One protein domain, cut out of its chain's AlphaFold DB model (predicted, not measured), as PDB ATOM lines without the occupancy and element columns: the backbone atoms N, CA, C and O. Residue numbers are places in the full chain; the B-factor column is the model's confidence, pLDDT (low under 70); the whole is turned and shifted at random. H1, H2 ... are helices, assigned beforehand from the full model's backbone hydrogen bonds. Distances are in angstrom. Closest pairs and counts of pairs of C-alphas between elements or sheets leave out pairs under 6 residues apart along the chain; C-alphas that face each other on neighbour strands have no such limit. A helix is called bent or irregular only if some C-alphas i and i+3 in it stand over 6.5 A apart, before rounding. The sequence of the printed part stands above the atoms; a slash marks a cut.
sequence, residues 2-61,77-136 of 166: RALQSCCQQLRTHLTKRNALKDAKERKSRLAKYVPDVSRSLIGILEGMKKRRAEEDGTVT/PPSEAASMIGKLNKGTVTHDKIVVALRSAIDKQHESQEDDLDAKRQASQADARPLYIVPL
ATOM      1  N   ARG A   2     -49.051  -4.345   8.140       83.00
ATOM      2  CA  ARG A   2     -48.401  -3.365   9.048       83.00
ATOM      3  C   ARG A   2     -46.877  -3.527   9.198       83.00
ATOM      4  O   ARG A   2     -46.165  -2.534   9.163       83.00
ATOM      5  N   ALA A   3     -46.372  -4.760   9.296       83.06
ATOM      6  CA  ALA A   3     -44.930  -5.019   9.419       83.06
ATOM      7  C   ALA A   3     -44.125  -4.530   8.197       83.06
ATOM      8  O   ALA A   3     -43.101  -3.874   8.354       83.06
ATOM      9  N   LEU A   4     -44.632  -4.767   6.979       89.94
ATOM     10  CA  LEU A   4     -44.003  -4.282   5.746       89.94
ATOM     11  C   LEU A   4     -43.996  -2.750   5.671       89.94
ATOM     12  O   LEU A   4     -42.979  -2.163   5.328       89.94
ATOM     13  N   GLN A   5     -45.096  -2.094   6.053       89.56
ATOM     14  CA  GLN A   5     -45.158  -0.628   6.103       89.56
ATOM     15  C   GLN A   5     -44.154  -0.044   7.106       89.56
ATOM     16  O   GLN A   5     -43.482   0.935   6.793       89.56
ATOM     17  N   SER A   6     -44.012  -0.665   8.282       82.44
ATOM     18  CA  SER A   6     -43.021  -0.260   9.286       82.44
ATOM     19  C   SER A   6     -41.588  -0.411   8.763       82.44
ATOM     20  O   SER A   6     -40.801   0.529   8.865       82.44
ATOM     21  N   CYS A   7     -41.277  -1.533   8.108       88.12
ATOM     22  CA  CYS A   7     -39.975  -1.761   7.477       88.12
ATOM     23  C   CYS A   7     -39.670  -0.716   6.386       88.12
ATOM     24  O   CYS A   7     -38.608  -0.093   6.403       88.12
ATOM     25  N   CYS A   8     -40.621  -0.430   5.489       90.94
ATOM     26  CA  CYS A   8     -40.448   0.608   4.466       90.94
ATOM     27  C   CYS A   8     -40.227   2.002   5.075       90.94
ATOM     28  O   CYS A   8     -39.434   2.787   4.552       90.94
ATOM     29  N   GLN A   9     -40.890   2.314   6.192       88.31
ATOM     30  CA  GLN A   9     -40.710   3.586   6.893       88.31
ATOM     31  C   GLN A   9     -39.322   3.693   7.548       88.31
ATOM     32  O   GLN A   9     -38.669   4.737   7.451       88.31
ATOM     33  N   GLN A  10     -38.831   2.612   8.162       87.75
ATOM     34  CA  GLN A  10     -37.465   2.537   8.695       87.75
ATOM     35  C   GLN A  10     -36.424   2.689   7.579       87.75
ATOM     36  O   GLN A  10     -35.478   3.464   7.706       87.75
ATOM     37  N   LEU A  11     -36.633   2.029   6.439       91.12
ATOM     38  CA  LEU A  11     -35.741   2.160   5.291       91.12
ATOM     39  C   LEU A  11     -35.719   3.596   4.751       91.12
ATOM     40  O   LEU A  11     -34.646   4.146   4.501       91.12
ATOM     41  N   ARG A  12     -36.889   4.234   4.615       90.62
ATOM     42  CA  ARG A  12     -36.994   5.621   4.143       90.62
ATOM     43  C   ARG A  12     -36.247   6.586   5.061       90.62
ATOM     44  O   ARG A  12     -35.477   7.400   4.566       90.62
ATOM     45  N   THR A  13     -36.447   6.474   6.374       89.00
ATOM     46  CA  THR A  13     -35.760   7.323   7.366       89.00
ATOM     47  C   THR A  13     -34.247   7.095   7.376       89.00
ATOM     48  O   THR A  13     -33.474   8.050   7.466       89.00
ATOM     49  N   HIS A  14     -33.800   5.849   7.207       87.50
ATOM     50  CA  HIS A  14     -32.379   5.534   7.091       87.50
ATOM     51  C   HIS A  14     -31.750   6.140   5.823       87.50
ATOM     52  O   HIS A  14     -30.670   6.733   5.882       87.50
ATOM     53  N   LEU A  15     -32.432   6.043   4.676       91.00
ATOM     54  CA  LEU A  15     -31.962   6.620   3.413       91.00
ATOM     55  C   LEU A  15     -31.921   8.151   3.453       91.00
ATOM     56  O   LEU A  15     -30.929   8.735   3.016       91.00
ATOM     57  N   THR A  16     -32.944   8.808   4.010       88.62
ATOM     58  CA  THR A  16     -32.942  10.272   4.145       88.62
ATOM     59  C   THR A  16     -31.823  10.747   5.066       88.62
ATOM     60  O   THR A  16     -31.130  11.697   4.707       88.62
ATOM     61  N   LYS A  17     -31.568  10.061   6.193       86.06
ATOM     62  CA  LYS A  17     -30.427  10.374   7.076       86.06
ATOM     63  C   LYS A  17     -29.093  10.209   6.343       86.06
ATOM     64  O   LYS A  17     -28.250  11.102   6.396       86.06
ATOM     65  N   ARG A  18     -28.900   9.098   5.625       88.56
ATOM     66  CA  ARG A  18     -27.665   8.846   4.863       88.56
ATOM     67  C   ARG A  18     -27.428   9.908   3.787       88.56
ATOM     68  O   ARG A  18     -26.288  10.330   3.613       88.56
ATOM     69  N   ASN A  19     -28.472  10.329   3.078       90.50
ATOM     70  CA  ASN A  19     -28.360  11.384   2.072       90.50
ATOM     71  C   ASN A  19     -28.062  12.741   2.717       90.50
ATOM     72  O   ASN A  19     -27.140  13.412   2.273       90.50
ATOM     73  N   ALA A  20     -28.725  13.090   3.823       87.81
ATOM     74  CA  ALA A  20     -28.452  14.332   4.544       87.81
ATOM     75  C   ALA A  20     -26.989  14.435   5.018       87.81
ATOM     76  O   ALA A  20     -26.376  15.490   4.879       87.81
ATOM     77  N   LEU A  21     -26.405  13.338   5.517       87.31
ATOM     78  CA  LEU A  21     -24.989  13.293   5.909       87.31
ATOM     79  C   LEU A  21     -24.043  13.456   4.711       87.31
ATOM     80  O   LEU A  21     -23.033  14.155   4.798       87.31
ATOM     81  N   LYS A  22     -24.364  12.828   3.573       90.75
ATOM     82  CA  LYS A  22     -23.590  13.005   2.337       90.75
ATOM     83  C   LYS A  22     -23.646  14.449   1.845       90.75
ATOM     84  O   LYS A  22     -22.596  15.015   1.550       90.75
ATOM     85  N   ASP A  23     -24.836  15.039   1.822       89.94
ATOM     86  CA  ASP A  23     -25.052  16.420   1.390       89.94
ATOM     87  C   ASP A  23     -24.334  17.412   2.314       89.94
ATOM     88  O   ASP A  23     -23.741  18.378   1.834       89.94
ATOM     89  N   ALA A  24     -24.330  17.170   3.630       88.56
ATOM     90  CA  ALA A  24     -23.594  17.984   4.599       88.56
ATOM     91  C   ALA A  24     -22.078  17.941   4.341       88.56
ATOM     92  O   ALA A  24     -21.436  18.992   4.234       88.56
ATOM     93  N   LYS A  25     -21.517  16.742   4.133       89.75
ATOM     94  CA  LYS A  25     -20.093  16.558   3.810       89.75
ATOM     95  C   LYS A  25     -19.718  17.218   2.484       89.75
ATOM     96  O   LYS A  25     -18.676  17.871   2.377       89.75
ATOM     97  N   GLU A  26     -20.560  17.061   1.469       93.00
ATOM     98  CA  GLU A  26     -20.340  17.681   0.166       93.00
ATOM     99  C   GLU A  26     -20.420  19.208   0.256       93.00
ATOM    100  O   GLU A  26     -19.543  19.902  -0.264       93.00
ATOM    101  N   ARG A  27     -21.411  19.747   0.974       91.50
ATOM    102  CA  ARG A  27     -21.546  21.187   1.214       91.50
ATOM    103  C   ARG A  27     -20.324  21.745   1.944       91.50
ATOM    104  O   ARG A  27     -19.797  22.762   1.504       91.50
ATOM    105  N   LYS A  28     -19.830  21.065   2.984       92.88
ATOM    106  CA  LYS A  28     -18.599  21.444   3.699       92.88
ATOM    107  C   LYS A  28     -17.394  21.510   2.759       92.88
ATOM    108  O   LYS A  28     -16.693  22.519   2.735       92.88
ATOM    109  N   SER A  29     -17.189  20.474   1.944       92.38
ATOM    110  CA  SER A  29     -16.098  20.423   0.959       92.38
ATOM    111  C   SER A  29     -16.191  21.559  -0.068       92.38
ATOM    112  O   SER A  29     -15.212  22.265  -0.322       92.38
ATOM    113  N   ARG A  30     -17.395  21.797  -0.608       93.94
ATOM    114  CA  ARG A  30     -17.647  22.890  -1.556       93.94
ATOM    115  C   ARG A  30     -17.384  24.255  -0.918       93.94
ATOM    116  O   ARG A  30     -16.671  25.052  -1.512       93.94
ATOM    117  N   LEU A  31     -17.898  24.516   0.285       93.06
ATOM    118  CA  LEU A  31     -17.683  25.786   0.989       93.06
ATOM    119  C   LEU A  31     -16.200  26.027   1.286       93.06
ATOM    120  O   LEU A  31     -15.701  27.120   1.021       93.06
ATOM    121  N   ALA A  32     -15.477  25.004   1.749       93.25
ATOM    122  CA  ALA A  32     -14.049  25.097   2.045       93.25
ATOM    123  C   ALA A  32     -13.213  25.522   0.825       93.25
ATOM    124  O   ALA A  32     -12.244  26.268   0.980       93.25
ATOM    125  N   LYS A  33     -13.611  25.104  -0.387       95.81
ATOM    126  CA  LYS A  33     -12.953  25.491  -1.644       95.81
ATOM    127  C   LYS A  33     -13.032  26.996  -1.917       95.81
ATOM    128  O   LYS A  33     -12.076  27.552  -2.441       95.81
ATOM    129  N   TYR A  34     -14.138  27.645  -1.553       95.12
ATOM    130  CA  TYR A  34     -14.356  29.072  -1.818       95.12
ATOM    131  C   TYR A  34     -13.789  29.995  -0.736       95.12
ATOM    132  O   TYR A  34     -13.675  31.197  -0.967       95.12
ATOM    133  N   VAL A  35     -13.402  29.460   0.429       94.38
ATOM    134  CA  VAL A  35     -12.866  30.263   1.544       94.38
ATOM    135  C   VAL A  35     -11.730  31.207   1.115       94.38
ATOM    136  O   VAL A  35     -11.815  32.377   1.485       94.38
ATOM    137  N   PRO A  36     -10.710  30.779   0.339       93.69
ATOM    138  CA  PRO A  36      -9.605  31.662  -0.045       93.69
ATOM    139  C   PRO A  36     -10.029  32.832  -0.941       93.69
ATOM    140  O   PRO A  36      -9.473  33.923  -0.851       93.69
ATOM    141  N   ASP A  37     -11.009  32.625  -1.818       94.06
ATOM    142  CA  ASP A  37     -11.466  33.675  -2.731       94.06
ATOM    143  C   ASP A  37     -12.375  34.669  -2.006       94.06
ATOM    144  O   ASP A  37     -12.246  35.885  -2.173       94.06
ATOM    145  N   VAL A  38     -13.238  34.166  -1.120       94.56
ATOM    146  CA  VAL A  38     -14.084  35.004  -0.265       94.56
ATOM    147  C   VAL A  38     -13.230  35.827   0.702       94.56
ATOM    148  O   VAL A  38     -13.479  37.023   0.851       94.56
ATOM    149  N   SER A  39     -12.193  35.247   1.321       93.75
ATOM    150  CA  SER A  39     -11.307  35.989   2.232       93.75
ATOM    151  C   SER A  39     -10.572  37.128   1.521       93.75
ATOM    152  O   SER A  39     -10.507  38.233   2.062       93.75
ATOM    153  N   ARG A  40     -10.084  36.904   0.293       93.62
ATOM    154  CA  ARG A  40      -9.473  37.955  -0.543       93.62
ATOM    155  C   ARG A  40     -10.462  39.069  -0.872       93.62
ATOM    156  O   ARG A  40     -10.133  40.243  -0.716       93.62
ATOM    157  N   SER A  41     -11.677  38.711  -1.286       93.25
ATOM    158  CA  SER A  41     -12.722  39.687  -1.614       93.25
ATOM    159  C   SER A  41     -13.101  40.549  -0.404       93.25
ATOM    160  O   SER A  41     -13.161  41.774  -0.511       93.25
ATOM    161  N   LEU A  42     -13.272  39.932   0.771       91.50
ATOM    162  CA  LEU A  42     -13.587  40.642   2.014       91.50
ATOM    163  C   LEU A  42     -12.496  41.646   2.399       91.50
ATOM    164  O   LEU A  42     -12.812  42.773   2.782       91.50
ATOM    165  N   ILE A  43     -11.224  41.271   2.267       91.56
ATOM    166  CA  ILE A  43     -10.109  42.185   2.541       91.56
ATOM    167  C   ILE A  43     -10.088  43.330   1.540       91.56
ATOM    168  O   ILE A  43      -9.997  44.477   1.966       91.56
ATOM    169  N   GLY A  44     -10.268  43.055   0.246       90.62
ATOM    170  CA  GLY A  44     -10.335  44.111  -0.767       90.62
ATOM    171  C   GLY A  44     -11.447  45.129  -0.485       90.62
ATOM    172  O   GLY A  44     -11.263  46.333  -0.667       90.62
ATOM    173  N   ILE A  45     -12.591  44.679   0.043       89.81
ATOM    174  CA  ILE A  45     -13.672  45.576   0.477       89.81
ATOM    175  C   ILE A  45     -13.237  46.426   1.682       89.81
ATOM    176  O   ILE A  45     -13.467  47.639   1.680       89.81
ATOM    177  N   LEU A  46     -12.610  45.818   2.695       89.00
ATOM    178  CA  LEU A  46     -12.133  46.514   3.898       89.00
ATOM    179  C   LEU A  46     -11.022  47.528   3.578       89.00
ATOM    180  O   LEU A  46     -11.042  48.648   4.092       89.00
ATOM    181  N   GLU A  47     -10.100  47.181   2.687       88.56
ATOM    182  CA  GLU A  47      -9.070  48.085   2.170       88.56
ATOM    183  C   GLU A  47      -9.691  49.232   1.368       88.56
ATOM    184  O   GLU A  47      -9.337  50.393   1.570       88.56
ATOM    185  N   GLY A  48     -10.694  48.943   0.534       87.12
ATOM    186  CA  GLY A  48     -11.459  49.968  -0.172       87.12
ATOM    187  C   GLY A  48     -12.215  50.914   0.771       87.12
ATOM    188  O   GLY A  48     -12.335  52.105   0.483       87.12
ATOM    189  N   MET A  49     -12.711  50.423   1.913       85.06
ATOM    190  CA  MET A  49     -13.305  51.269   2.960       85.06
ATOM    191  C   MET A  49     -12.260  52.157   3.633       85.06
ATOM    192  O   MET A  49     -12.518  53.343   3.833       85.06
ATOM    193  N   LYS A  50     -11.086  51.601   3.946       85.38
ATOM    194  CA  LYS A  50      -9.963  52.351   4.511       85.38
ATOM    195  C   LYS A  50      -9.504  53.466   3.566       85.38
ATOM    196  O   LYS A  50      -9.319  54.590   4.021       85.38
ATOM    197  N   LYS A  51      -9.374  53.173   2.268       86.56
ATOM    198  CA  LYS A  51      -8.960  54.150   1.250       86.56
ATOM    199  C   LYS A  51      -9.944  55.319   1.140       86.56
ATOM    200  O   LYS A  51      -9.528  56.461   1.266       86.56
ATOM    201  N   ARG A  52     -11.246  55.038   1.001       83.50
ATOM    202  CA  ARG A  52     -12.275  56.091   0.908       83.50
ATOM    203  C   ARG A  52     -12.316  56.995   2.137       83.50
ATOM    204  O   ARG A  52     -12.508  58.190   1.997       83.50
ATOM    205  N   ARG A  53     -12.106  56.442   3.337       79.44
ATOM    206  CA  ARG A  53     -12.028  57.254   4.560       79.44
ATOM    207  C   ARG A  53     -10.793  58.147   4.610       79.44
ATOM    208  O   ARG A  53     -10.901  59.268   5.080       79.44
ATOM    209  N   ALA A  54      -9.647  57.668   4.130       79.06
ATOM    210  CA  ALA A  54      -8.446  58.496   4.043       79.06
ATOM    211  C   ALA A  54      -8.618  59.660   3.050       79.06
ATOM    212  O   ALA A  54      -8.062  60.730   3.269       79.06
ATOM    213  N   GLU A  55      -9.396  59.457   1.983       78.25
ATOM    214  CA  GLU A  55      -9.755  60.509   1.024       78.25
ATOM    215  C   GLU A  55     -10.790  61.488   1.618       78.25
ATOM    216  O   GLU A  55     -10.629  62.693   1.469       78.25
ATOM    217  N   GLU A  56     -11.795  61.003   2.362       71.19
ATOM    218  CA  GLU A  56     -12.802  61.845   3.039       71.19
ATOM    219  C   GLU A  56     -12.215  62.744   4.151       71.19
ATOM    220  O   GLU A  56     -12.650  63.884   4.283       71.19
ATOM    221  N   ASP A  57     -11.224  62.281   4.925       63.47
ATOM    222  CA  ASP A  57     -10.575  63.082   5.989       63.47
ATOM    223  C   ASP A  57      -9.587  64.142   5.448       63.47
ATOM    224  O   ASP A  57      -9.141  65.013   6.195       63.47
ATOM    225  N   GLY A  58      -9.220  64.081   4.160       55.56
ATOM    226  CA  GLY A  58      -8.232  64.973   3.537       55.56
ATOM    227  C   GLY A  58      -8.808  66.189   2.802       55.56
ATOM    228  O   GLY A  58      -8.057  67.102   2.463       55.56
ATOM    229  N   THR A  59     -10.119  66.230   2.555       47.44
ATOM    230  CA  THR A  59     -10.764  67.278   1.744       47.44
ATOM    231  C   THR A  59     -11.929  67.924   2.483       47.44
ATOM    232  O   THR A  59     -13.043  67.408   2.508       47.44
ATOM    233  N   VAL A  60     -11.671  69.110   3.043       52.72
ATOM    234  CA  VAL A  60     -12.701  70.120   3.314       52.72
ATOM    235  C   VAL A  60     -13.123  70.705   1.966       52.72
ATOM    236  O   VAL A  60     -12.553  71.696   1.522       52.72
ATOM    237  N   THR A  61     -14.090  70.090   1.291       47.34
ATOM    238  CA  THR A  61     -14.784  70.740   0.171       47.34
ATOM    239  C   THR A  61     -16.168  70.136  -0.032       47.34
ATOM    240  O   THR A  61     -16.291  69.005  -0.481       47.34
ATOM    241  N   PRO A  77     -23.662  52.150  10.193       78.69
ATOM    242  CA  PRO A  77     -23.524  53.347  10.993       78.69
ATOM    243  C   PRO A  77     -22.041  53.755  10.986       78.69
ATOM    244  O   PRO A  77     -21.157  52.905  11.154       78.69
ATOM    245  N   PRO A  78     -21.732  55.043  10.750       75.94
ATOM    246  CA  PRO A  78     -20.365  55.505  10.507       75.94
ATOM    247  C   PRO A  78     -19.404  55.168  11.659       75.94
ATOM    248  O   PRO A  78     -18.208  54.994  11.415       75.94
ATOM    249  N   SER A  79     -19.945  55.010  12.875       80.81
ATOM    250  CA  SER A  79     -19.254  54.541  14.082       80.81
ATOM    251  C   SER A  79     -18.749  53.093  13.969       80.81
ATOM    252  O   SER A  79     -17.582  52.815  14.250       80.81
ATOM    253  N   GLU A  80     -19.569  52.162  13.475       82.81
ATOM    254  CA  GLU A  80     -19.160  50.760  13.301       82.81
ATOM    255  C   GLU A  80     -18.123  50.612  12.189       82.81
ATOM    256  O   GLU A  80     -17.139  49.883  12.343       82.81
ATOM    257  N   ALA A  81     -18.291  51.360  11.095       78.94
ATOM    258  CA  ALA A  81     -17.309  51.403  10.018       78.94
ATOM    259  C   ALA A  81     -15.955  51.944  10.514       78.94
ATOM    260  O   ALA A  81     -14.913  51.370  10.198       78.94
ATOM    261  N   ALA A  82     -15.959  53.002  11.334       82.75
ATOM    262  CA  ALA A  82     -14.744  53.541  11.946       82.75
ATOM    263  C   ALA A  82     -14.085  52.534  12.906       82.75
ATOM    264  O   ALA A  82     -12.869  52.343  12.858       82.75
ATOM    265  N   SER A  83     -14.878  51.820  13.712       87.19
ATOM    266  CA  SER A  83     -14.385  50.749  14.590       87.19
ATOM    267  C   SER A  83     -13.718  49.616  13.798       87.19
ATOM    268  O   SER A  83     -12.622  49.169  14.146       87.19
ATOM    269  N   MET A  84     -14.324  49.192  12.686       83.12
ATOM    270  CA  MET A  84     -13.768  48.164  11.800       83.12
ATOM    271  C   MET A  84     -12.474  48.612  11.112       83.12
ATOM    272  O   MET A  84     -11.511  47.846  11.067       83.12
ATOM    273  N   ILE A  85     -12.407  49.859  10.640       84.88
ATOM    274  CA  ILE A  85     -11.183  50.429  10.054       84.88
ATOM    275  C   ILE A  85     -10.082  50.547  11.118       84.88
ATOM    276  O   ILE A  85      -8.931  50.201  10.854       84.88
ATOM    277  N   GLY A  86     -10.427  50.939  12.347       86.00
ATOM    278  CA  GLY A  86      -9.493  50.952  13.474       86.00
ATOM    279  C   GLY A  86      -8.927  49.561  13.777       86.00
ATOM    280  O   GLY A  86      -7.725  49.412  13.995       86.00
ATOM    281  N   LYS A  87      -9.764  48.520  13.729       85.00
ATOM    282  CA  LYS A  87      -9.338  47.118  13.883       85.00
ATOM    283  C   LYS A  87      -8.429  46.652  12.740       85.00
ATOM    284  O   LYS A  87      -7.452  45.944  13.004       85.00
ATOM    285  N   LEU A  88      -8.716  47.068  11.506       85.94
ATOM    286  CA  LEU A  88      -7.880  46.789  10.336       85.94
ATOM    287  C   LEU A  88      -6.498  47.449  10.472       85.94
ATOM    288  O   LEU A  88      -5.482  46.784  10.301       85.94
ATOM    289  N   ASN A  89      -6.450  48.725  10.867       86.25
ATOM    290  CA  ASN A  89      -5.199  49.465  11.074       86.25
ATOM    291  C   ASN A  89      -4.338  48.879  12.198       86.25
ATOM    292  O   ASN A  89      -3.117  48.884  12.100       86.25
ATOM    293  N   LYS A  90      -4.967  48.319  13.236       88.56
ATOM    294  CA  LYS A  90      -4.276  47.607  14.322       88.56
ATOM    295  C   LYS A  90      -3.763  46.214  13.919       88.56
ATOM    296  O   LYS A  90      -3.222  45.514  14.768       88.56
ATOM    297  N   GLY A  91      -3.997  45.752  12.685       83.88
ATOM    298  CA  GLY A  91      -3.629  44.397  12.248       83.88
ATOM    299  C   GLY A  91      -4.402  43.289  12.977       83.88
ATOM    300  O   GLY A  91      -4.009  42.120  12.986       83.88
ATOM    301  N   THR A  92      -5.517  43.631  13.629       85.81
ATOM    302  CA  THR A  92      -6.326  42.631  14.341       85.81
ATOM    303  C   THR A  92      -7.104  41.752  13.370       85.81
ATOM    304  O   THR A  92      -7.290  40.572  13.658       85.81
ATOM    305  N   VAL A  93      -7.473  42.300  12.209       86.44
ATOM    306  CA  VAL A  93      -8.148  41.610  11.108       86.44
ATOM    307  C   VAL A  93      -7.128  41.377   9.996       86.44
ATOM    308  O   VAL A  93      -6.809  42.291   9.244       86.44
ATOM    309  N   THR A  94      -6.588  40.162   9.924       89.62
ATOM    310  CA  THR A  94      -5.682  39.722   8.853       89.62
ATOM    311  C   THR A  94      -6.353  38.661   7.995       89.62
ATOM    312  O   THR A  94      -7.322  38.025   8.420       89.62
ATOM    313  N   HIS A  95      -5.805  38.439   6.799       89.00
ATOM    314  CA  HIS A  95      -6.267  37.390   5.894       89.00
ATOM    315  C   HIS A  95      -6.368  36.031   6.582       89.00
ATOM    316  O   HIS A  95      -7.419  35.392   6.552       89.00
ATOM    317  N   ASP A  96      -5.312  35.638   7.284       90.00
ATOM    318  CA  ASP A  96      -5.236  34.311   7.889       90.00
ATOM    319  C   ASP A  96      -6.253  34.144   9.014       90.00
ATOM    320  O   ASP A  96      -6.876  33.091   9.137       90.00
ATOM    321  N   LYS A  97      -6.520  35.209   9.778       91.75
ATOM    322  CA  LYS A  97      -7.564  35.196  10.810       91.75
ATOM    323  C   LYS A  97      -8.957  35.044  10.210       91.75
ATOM    324  O   LYS A  97      -9.761  34.302  10.766       91.75
ATOM    325  N   ILE A  98      -9.238  35.700   9.082       92.31
ATOM    326  CA  ILE A  98     -10.515  35.540   8.370       92.31
ATOM    327  C   ILE A  98     -10.648  34.106   7.848       92.31
ATOM    328  O   ILE A  98     -11.690  33.488   8.041       92.31
ATOM    329  N   VAL A  99      -9.596  33.546   7.246       93.12
ATOM    330  CA  VAL A  99      -9.602  32.160   6.750       93.12
ATOM    331  C   VAL A  99      -9.852  31.166   7.883       93.12
ATOM    332  O   VAL A  99     -10.709  30.291   7.750       93.12
ATOM    333  N   VAL A 100      -9.143  31.308   9.004       94.06
ATOM    334  CA  VAL A 100      -9.317  30.448  10.184       94.06
ATOM    335  C   VAL A 100     -10.725  30.593  10.760       94.06
ATOM    336  O   VAL A 100     -11.374  29.585  11.037       94.06
ATOM    337  N   ALA A 101     -11.235  31.820  10.884       93.31
ATOM    338  CA  ALA A 101     -12.582  32.072  11.390       93.31
ATOM    339  C   ALA A 101     -13.666  31.470  10.482       93.31
ATOM    340  O   ALA A 101     -14.592  30.833  10.982       93.31
ATOM    341  N   LEU A 102     -13.538  31.618   9.159       93.50
ATOM    342  CA  LEU A 102     -14.481  31.049   8.192       93.50
ATOM    343  C   LEU A 102     -14.456  29.519   8.211       93.50
ATOM    344  O   LEU A 102     -15.515  28.898   8.217       93.50
ATOM    345  N   ARG A 103     -13.268  28.904   8.274       93.75
ATOM    346  CA  ARG A 103     -13.144  27.443   8.410       93.75
ATOM    347  C   ARG A 103     -13.777  26.950   9.707       93.75
ATOM    348  O   ARG A 103     -14.623  26.067   9.656       93.75
ATOM    349  N   SER A 104     -13.467  27.594  10.832       93.75
ATOM    350  CA  SER A 104     -14.059  27.251  12.129       93.75
ATOM    351  C   SER A 104     -15.583  27.400  12.134       93.75
ATOM    352  O   SER A 104     -16.276  26.563  12.702       93.75
ATOM    353  N   ALA A 105     -16.130  28.430  11.481       93.00
ATOM    354  CA  ALA A 105     -17.575  28.599  11.359       93.00
ATOM    355  C   ALA A 105     -18.224  27.478  10.526       93.00
ATOM    356  O   ALA A 105     -19.274  26.967  10.914       93.00
ATOM    357  N   ILE A 106     -17.588  27.065   9.424       93.12
ATOM    358  CA  ILE A 106     -18.039  25.931   8.600       93.12
ATOM    359  C   ILE A 106     -17.985  24.624   9.402       93.12
ATOM    360  O   ILE A 106     -18.913  23.820   9.323       93.12
ATOM    361  N   ASP A 107     -16.922  24.413  10.182       91.06
ATOM    362  CA  ASP A 107     -16.763  23.219  11.016       91.06
ATOM    363  C   ASP A 107     -17.845  23.141  12.099       91.06
ATOM    364  O   ASP A 107     -18.537  22.129  12.185       91.06
ATOM    365  N   LYS A 108     -18.094  24.237  12.826       90.06
ATOM    366  CA  LYS A 108     -19.156  24.305  13.845       90.06
ATOM    367  C   LYS A 108     -20.544  24.024  13.271       90.06
ATOM    368  O   LYS A 108     -21.327  23.305  13.879       90.06
ATOM    369  N   GLN A 109     -20.855  24.568  12.090       86.75
ATOM    370  CA  GLN A 109     -22.132  24.292  11.421       86.75
ATOM    371  C   GLN A 109     -22.290  22.817  11.033       86.75
ATOM    372  O   GLN A 109     -23.413  22.318  10.996       86.75
ATOM    373  N   HIS A 110     -21.185  22.131  10.733       85.69
ATOM    374  CA  HIS A 110     -21.199  20.709  10.416       85.69
ATOM    375  C   HIS A 110     -21.370  19.848  11.674       85.69
ATOM    376  O   HIS A 110     -22.199  18.942  11.669       85.69
ATOM    377  N   GLU A 111     -20.641  20.151  12.752       82.50
ATOM    378  CA  GLU A 111     -20.712  19.419  14.030       82.50
ATOM    379  C   GLU A 111     -22.122  19.462  14.633       82.50
ATOM    380  O   GLU A 111     -22.698  18.419  14.936       82.50
ATOM    381  N   SER A 112     -22.751  20.644  14.677       74.31
ATOM    382  CA  SER A 112     -24.125  20.778  15.192       74.31
ATOM    383  C   SER A 112     -25.153  19.945  14.414       74.31
ATOM    384  O   SER A 112     -26.198  19.595  14.954       74.31
ATOM    385  N   GLN A 113     -24.878  19.617  13.147       71.75
ATOM    386  CA  GLN A 113     -25.761  18.788  12.331       71.75
ATOM    387  C   GLN A 113     -25.552  17.282  12.577       71.75
ATOM    388  O   GLN A 113     -26.494  16.505  12.400       71.75
ATOM    389  N   GLU A 114     -24.350  16.857  12.976       71.31
ATOM    390  CA  GLU A 114     -24.050  15.458  13.314       71.31
ATOM    391  C   GLU A 114     -24.596  15.085  14.703       71.31
ATOM    392  O   GLU A 114     -25.261  14.050  14.831       71.31
ATOM    393  N   ASP A 115     -24.442  15.963  15.697       67.31
ATOM    394  CA  ASP A 115     -24.907  15.728  17.073       67.31
ATOM    395  C   ASP A 115     -26.436  15.560  17.163       67.31
ATOM    396  O   ASP A 115     -26.946  14.632  17.801       67.31
ATOM    397  N   ASP A 116     -27.188  16.392  16.434       67.50
ATOM    398  CA  ASP A 116     -28.654  16.320  16.356       67.50
ATOM    399  C   ASP A 116     -29.153  14.993  15.753       67.50
ATOM    400  O   ASP A 116     -30.260  14.511  16.040       67.50
ATOM    401  N   LEU A 117     -28.348  14.386  14.878       65.75
ATOM    402  CA  LEU A 117     -28.685  13.136  14.206       65.75
ATOM    403  C   LEU A 117     -28.362  11.909  15.059       65.75
ATOM    404  O   LEU A 117     -29.052  10.889  14.911       65.75
ATOM    405  N   ASP A 118     -27.346  11.972  15.913       64.81
ATOM    406  CA  ASP A 118     -26.976  10.869  16.801       64.81
ATOM    407  C   ASP A 118     -27.777  10.857  18.103       64.81
ATOM    408  O   ASP A 118     -28.211   9.775  18.517       64.81
ATOM    409  N   ALA A 119     -28.147  12.022  18.641       66.38
ATOM    410  CA  ALA A 119     -29.118  12.113  19.734       66.38
ATOM    411  C   ALA A 119     -30.458  11.440  19.365       66.38
ATOM    412  O   ALA A 119     -31.012  10.646  20.129       66.38
ATOM    413  N   LYS A 120     -30.947  11.657  18.133       64.31
ATOM    414  CA  LYS A 120     -32.164  10.997  17.621       64.31
ATOM    415  C   LYS A 120     -32.006   9.488  17.441       64.31
ATOM    416  O   LYS A 120     -32.976   8.746  17.600       64.31
ATOM    417  N   ARG A 121     -30.801   9.014  17.107       65.12
ATOM    418  CA  ARG A 121     -30.523   7.580  16.944       65.12
ATOM    419  C   ARG A 121     -30.566   6.871  18.294       65.12
ATOM    420  O   ARG A 121     -31.240   5.849  18.399       65.12
ATOM    421  N   GLN A 122     -29.928   7.440  19.315       62.12
ATOM    422  CA  GLN A 122     -29.940   6.884  20.670       62.12
ATOM    423  C   GLN A 122     -31.357   6.857  21.262       62.12
ATOM    424  O   GLN A 122     -31.766   5.826  21.795       62.12
ATOM    425  N   ALA A 123     -32.150   7.916  21.055       60.97
ATOM    426  CA  ALA A 123     -33.555   7.945  21.469       60.97
ATOM    427  C   ALA A 123     -34.395   6.831  20.807       60.97
ATOM    428  O   ALA A 123     -35.156   6.146  21.480       60.97
ATOM    429  N   SER A 124     -34.214   6.582  19.502       59.97
ATOM    430  CA  SER A 124     -34.932   5.501  18.799       59.97
ATOM    431  C   SER A 124     -34.489   4.085  19.187       59.97
ATOM    432  O   SER A 124     -35.245   3.132  19.012       59.97
ATOM    433  N   GLN A 125     -33.259   3.935  19.682       59.50
ATOM    434  CA  GLN A 125     -32.679   2.638  20.023       59.50
ATOM    435  C   GLN A 125     -33.027   2.223  21.459       59.50
ATOM    436  O   GLN A 125     -33.173   1.031  21.717       59.50
ATOM    437  N   ALA A 126     -33.239   3.189  22.361       58.62
ATOM    438  CA  ALA A 126     -33.699   2.938  23.728       58.62
ATOM    439  C   ALA A 126     -35.112   2.314  23.786       58.62
ATOM    440  O   ALA A 126     -35.382   1.500  24.665       58.62
ATOM    441  N   ASP A 127     -35.977   2.619  22.813       59.09
ATOM    442  CA  ASP A 127     -37.342   2.071  22.720       59.09
ATOM    443  C   ASP A 127     -37.450   0.786  21.874       59.09
ATOM    444  O   ASP A 127     -38.531   0.199  21.740       59.09
ATOM    445  N   ALA A 128     -36.345   0.314  21.290       56.09
ATOM    446  CA  ALA A 128     -36.348  -0.864  20.432       56.09
ATOM    447  C   ALA A 128     -36.439  -2.152  21.269       56.09
ATOM    448  O   ALA A 128     -35.437  -2.790  21.589       56.09
ATOM    449  N   ARG A 129     -37.663  -2.572  21.612       62.72
ATOM    450  CA  ARG A 129     -37.903  -3.895  22.207       62.72
ATOM    451  C   ARG A 129     -37.558  -4.992  21.187       62.72
ATOM    452  O   ARG A 129     -38.097  -4.954  20.076       62.72
ATOM    453  N   PRO A 130     -36.706  -5.976  21.532       67.00
ATOM    454  CA  PRO A 130     -36.391  -7.080  20.635       67.00
ATOM    455  C   PRO A 130     -37.666  -7.853  20.291       67.00
ATOM    456  O   PRO A 130     -38.457  -8.223  21.161       67.00
ATOM    457  N   LEU A 131     -37.878  -8.062  18.994       64.00
ATOM    458  CA  LEU A 131     -39.035  -8.776  18.477       64.00
ATOM    459  C   LEU A 131     -38.723 -10.271  18.537       64.00
ATOM    460  O   LEU A 131     -38.094 -10.826  17.639       64.00
ATOM    461  N   TYR A 132     -39.116 -10.915  19.633       67.44
ATOM    462  CA  TYR A 132     -39.014 -12.364  19.751       67.44
ATOM    463  C   TYR A 132     -40.014 -13.000  18.787       67.44
ATOM    464  O   TYR A 132     -41.220 -12.758  18.872       67.44
ATOM    465  N   ILE A 133     -39.512 -13.805  17.850       68.62
ATOM    466  CA  ILE A 133     -40.357 -14.671  17.032       68.62
ATOM    467  C   ILE A 133     -40.889 -15.746  17.977       68.62
ATOM    468  O   ILE A 133     -40.193 -16.708  18.291       68.62
ATOM    469  N   VAL A 134     -42.103 -15.546  18.482       61.22
ATOM    470  CA  VAL A 134     -42.810 -16.563  19.259       61.22
ATOM    471  C   VAL A 134     -43.248 -17.652  18.277       61.22
ATOM    472  O   VAL A 134     -43.937 -17.328  17.303       61.22
ATOM    473  N   PRO A 135     -42.852 -18.922  18.475       60.16
ATOM    474  CA  PRO A 135     -43.338 -20.018  17.651       60.16
ATOM    475  C   PRO A 135     -44.871 -20.034  17.651       60.16
ATOM    476  O   PRO A 135     -45.496 -20.009  18.706       60.16
ATOM    477  N   LEU A 136     -45.482 -20.091  16.465       58.34
ATOM    478  CA  LEU A 136     -46.945 -20.118  16.279       58.34
ATOM    479  C   LEU A 136     -47.599 -21.438  16.728       58.34
ATOM    480  O   LEU A 136     -48.774 -21.671  16.450       58.34
TER     481      LEU A 136
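This is residues 2 to 61 and 77 to 136 of the 166 residues of the protein "Hypothetical protein" of Amphiprora paludosa (UniProt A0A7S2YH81). A long thin rod: helices H1a and H3 run opposite ways, side by side over part of their length, and bent H1 goes on as H1b past H3, with short H2 across H1b. Residues 2 to 16, 54 to 61 and 118 to 136 stick out. The printed part has 120 residues with three named helices, H1, H2, H3, and no named strand; it is all helix and extended, radius of gyration of the C-alphas 25.8 A, spanning 97 by 25 by 23 A.

H1, residues 2 to 56, begins at C-alpha 2 (-48.401, -3.365, 9.048). By its hydrogen bonds assigned as one helix, it is bent, C-alphas 33 and 36 being 7.2 A apart: H1a, residues 2 to 33, is 46.9 A long, H1b, residues 36 to 56, 30.5 A. H2, residues 78 to 89, is 16.3 A long. H3, residues 95 to 126, 47.5 A long, ends at C-alpha 126 (-33.699, 2.938, 23.728).

H1a and H1b stand at a steep tilt of 49 degrees. Residues 17 to 32 of H1a touch residues 103 to 117 of H3 at a shallow tilt of 10 degrees, closest C-alphas Lys 28 and Ile 106, 6.7 A. H1b touches H3 at a steep tilt of 46 degrees, with residues 36 to 43 and 95 to 99 alone, closest C-alphas Ser 39 and Val 99, 6.2 A. H1b touches H2 at a steep tilt of 67 degrees, with residues 46 to 50 and 85 to 88 alone, closest C-alphas Lys 50 and Ile 85, 6.0 A. H2 is apart from H1a and H3. Every O i to N i+4 pair is within hydrogen-bond range in H1a, H1b and H2, and 24 of 28 in H3.

The two C-alphas farthest apart, Thr 61 and Leu 136, are 97.7 A apart. Residues 62 to 76 are not printed, and C-alphas 61 and 77 are 22.3 A apart across the cut. The link H2 to H3 is tight. The pLDDT is under 70 in residues 57 to 61 and 115 to 136.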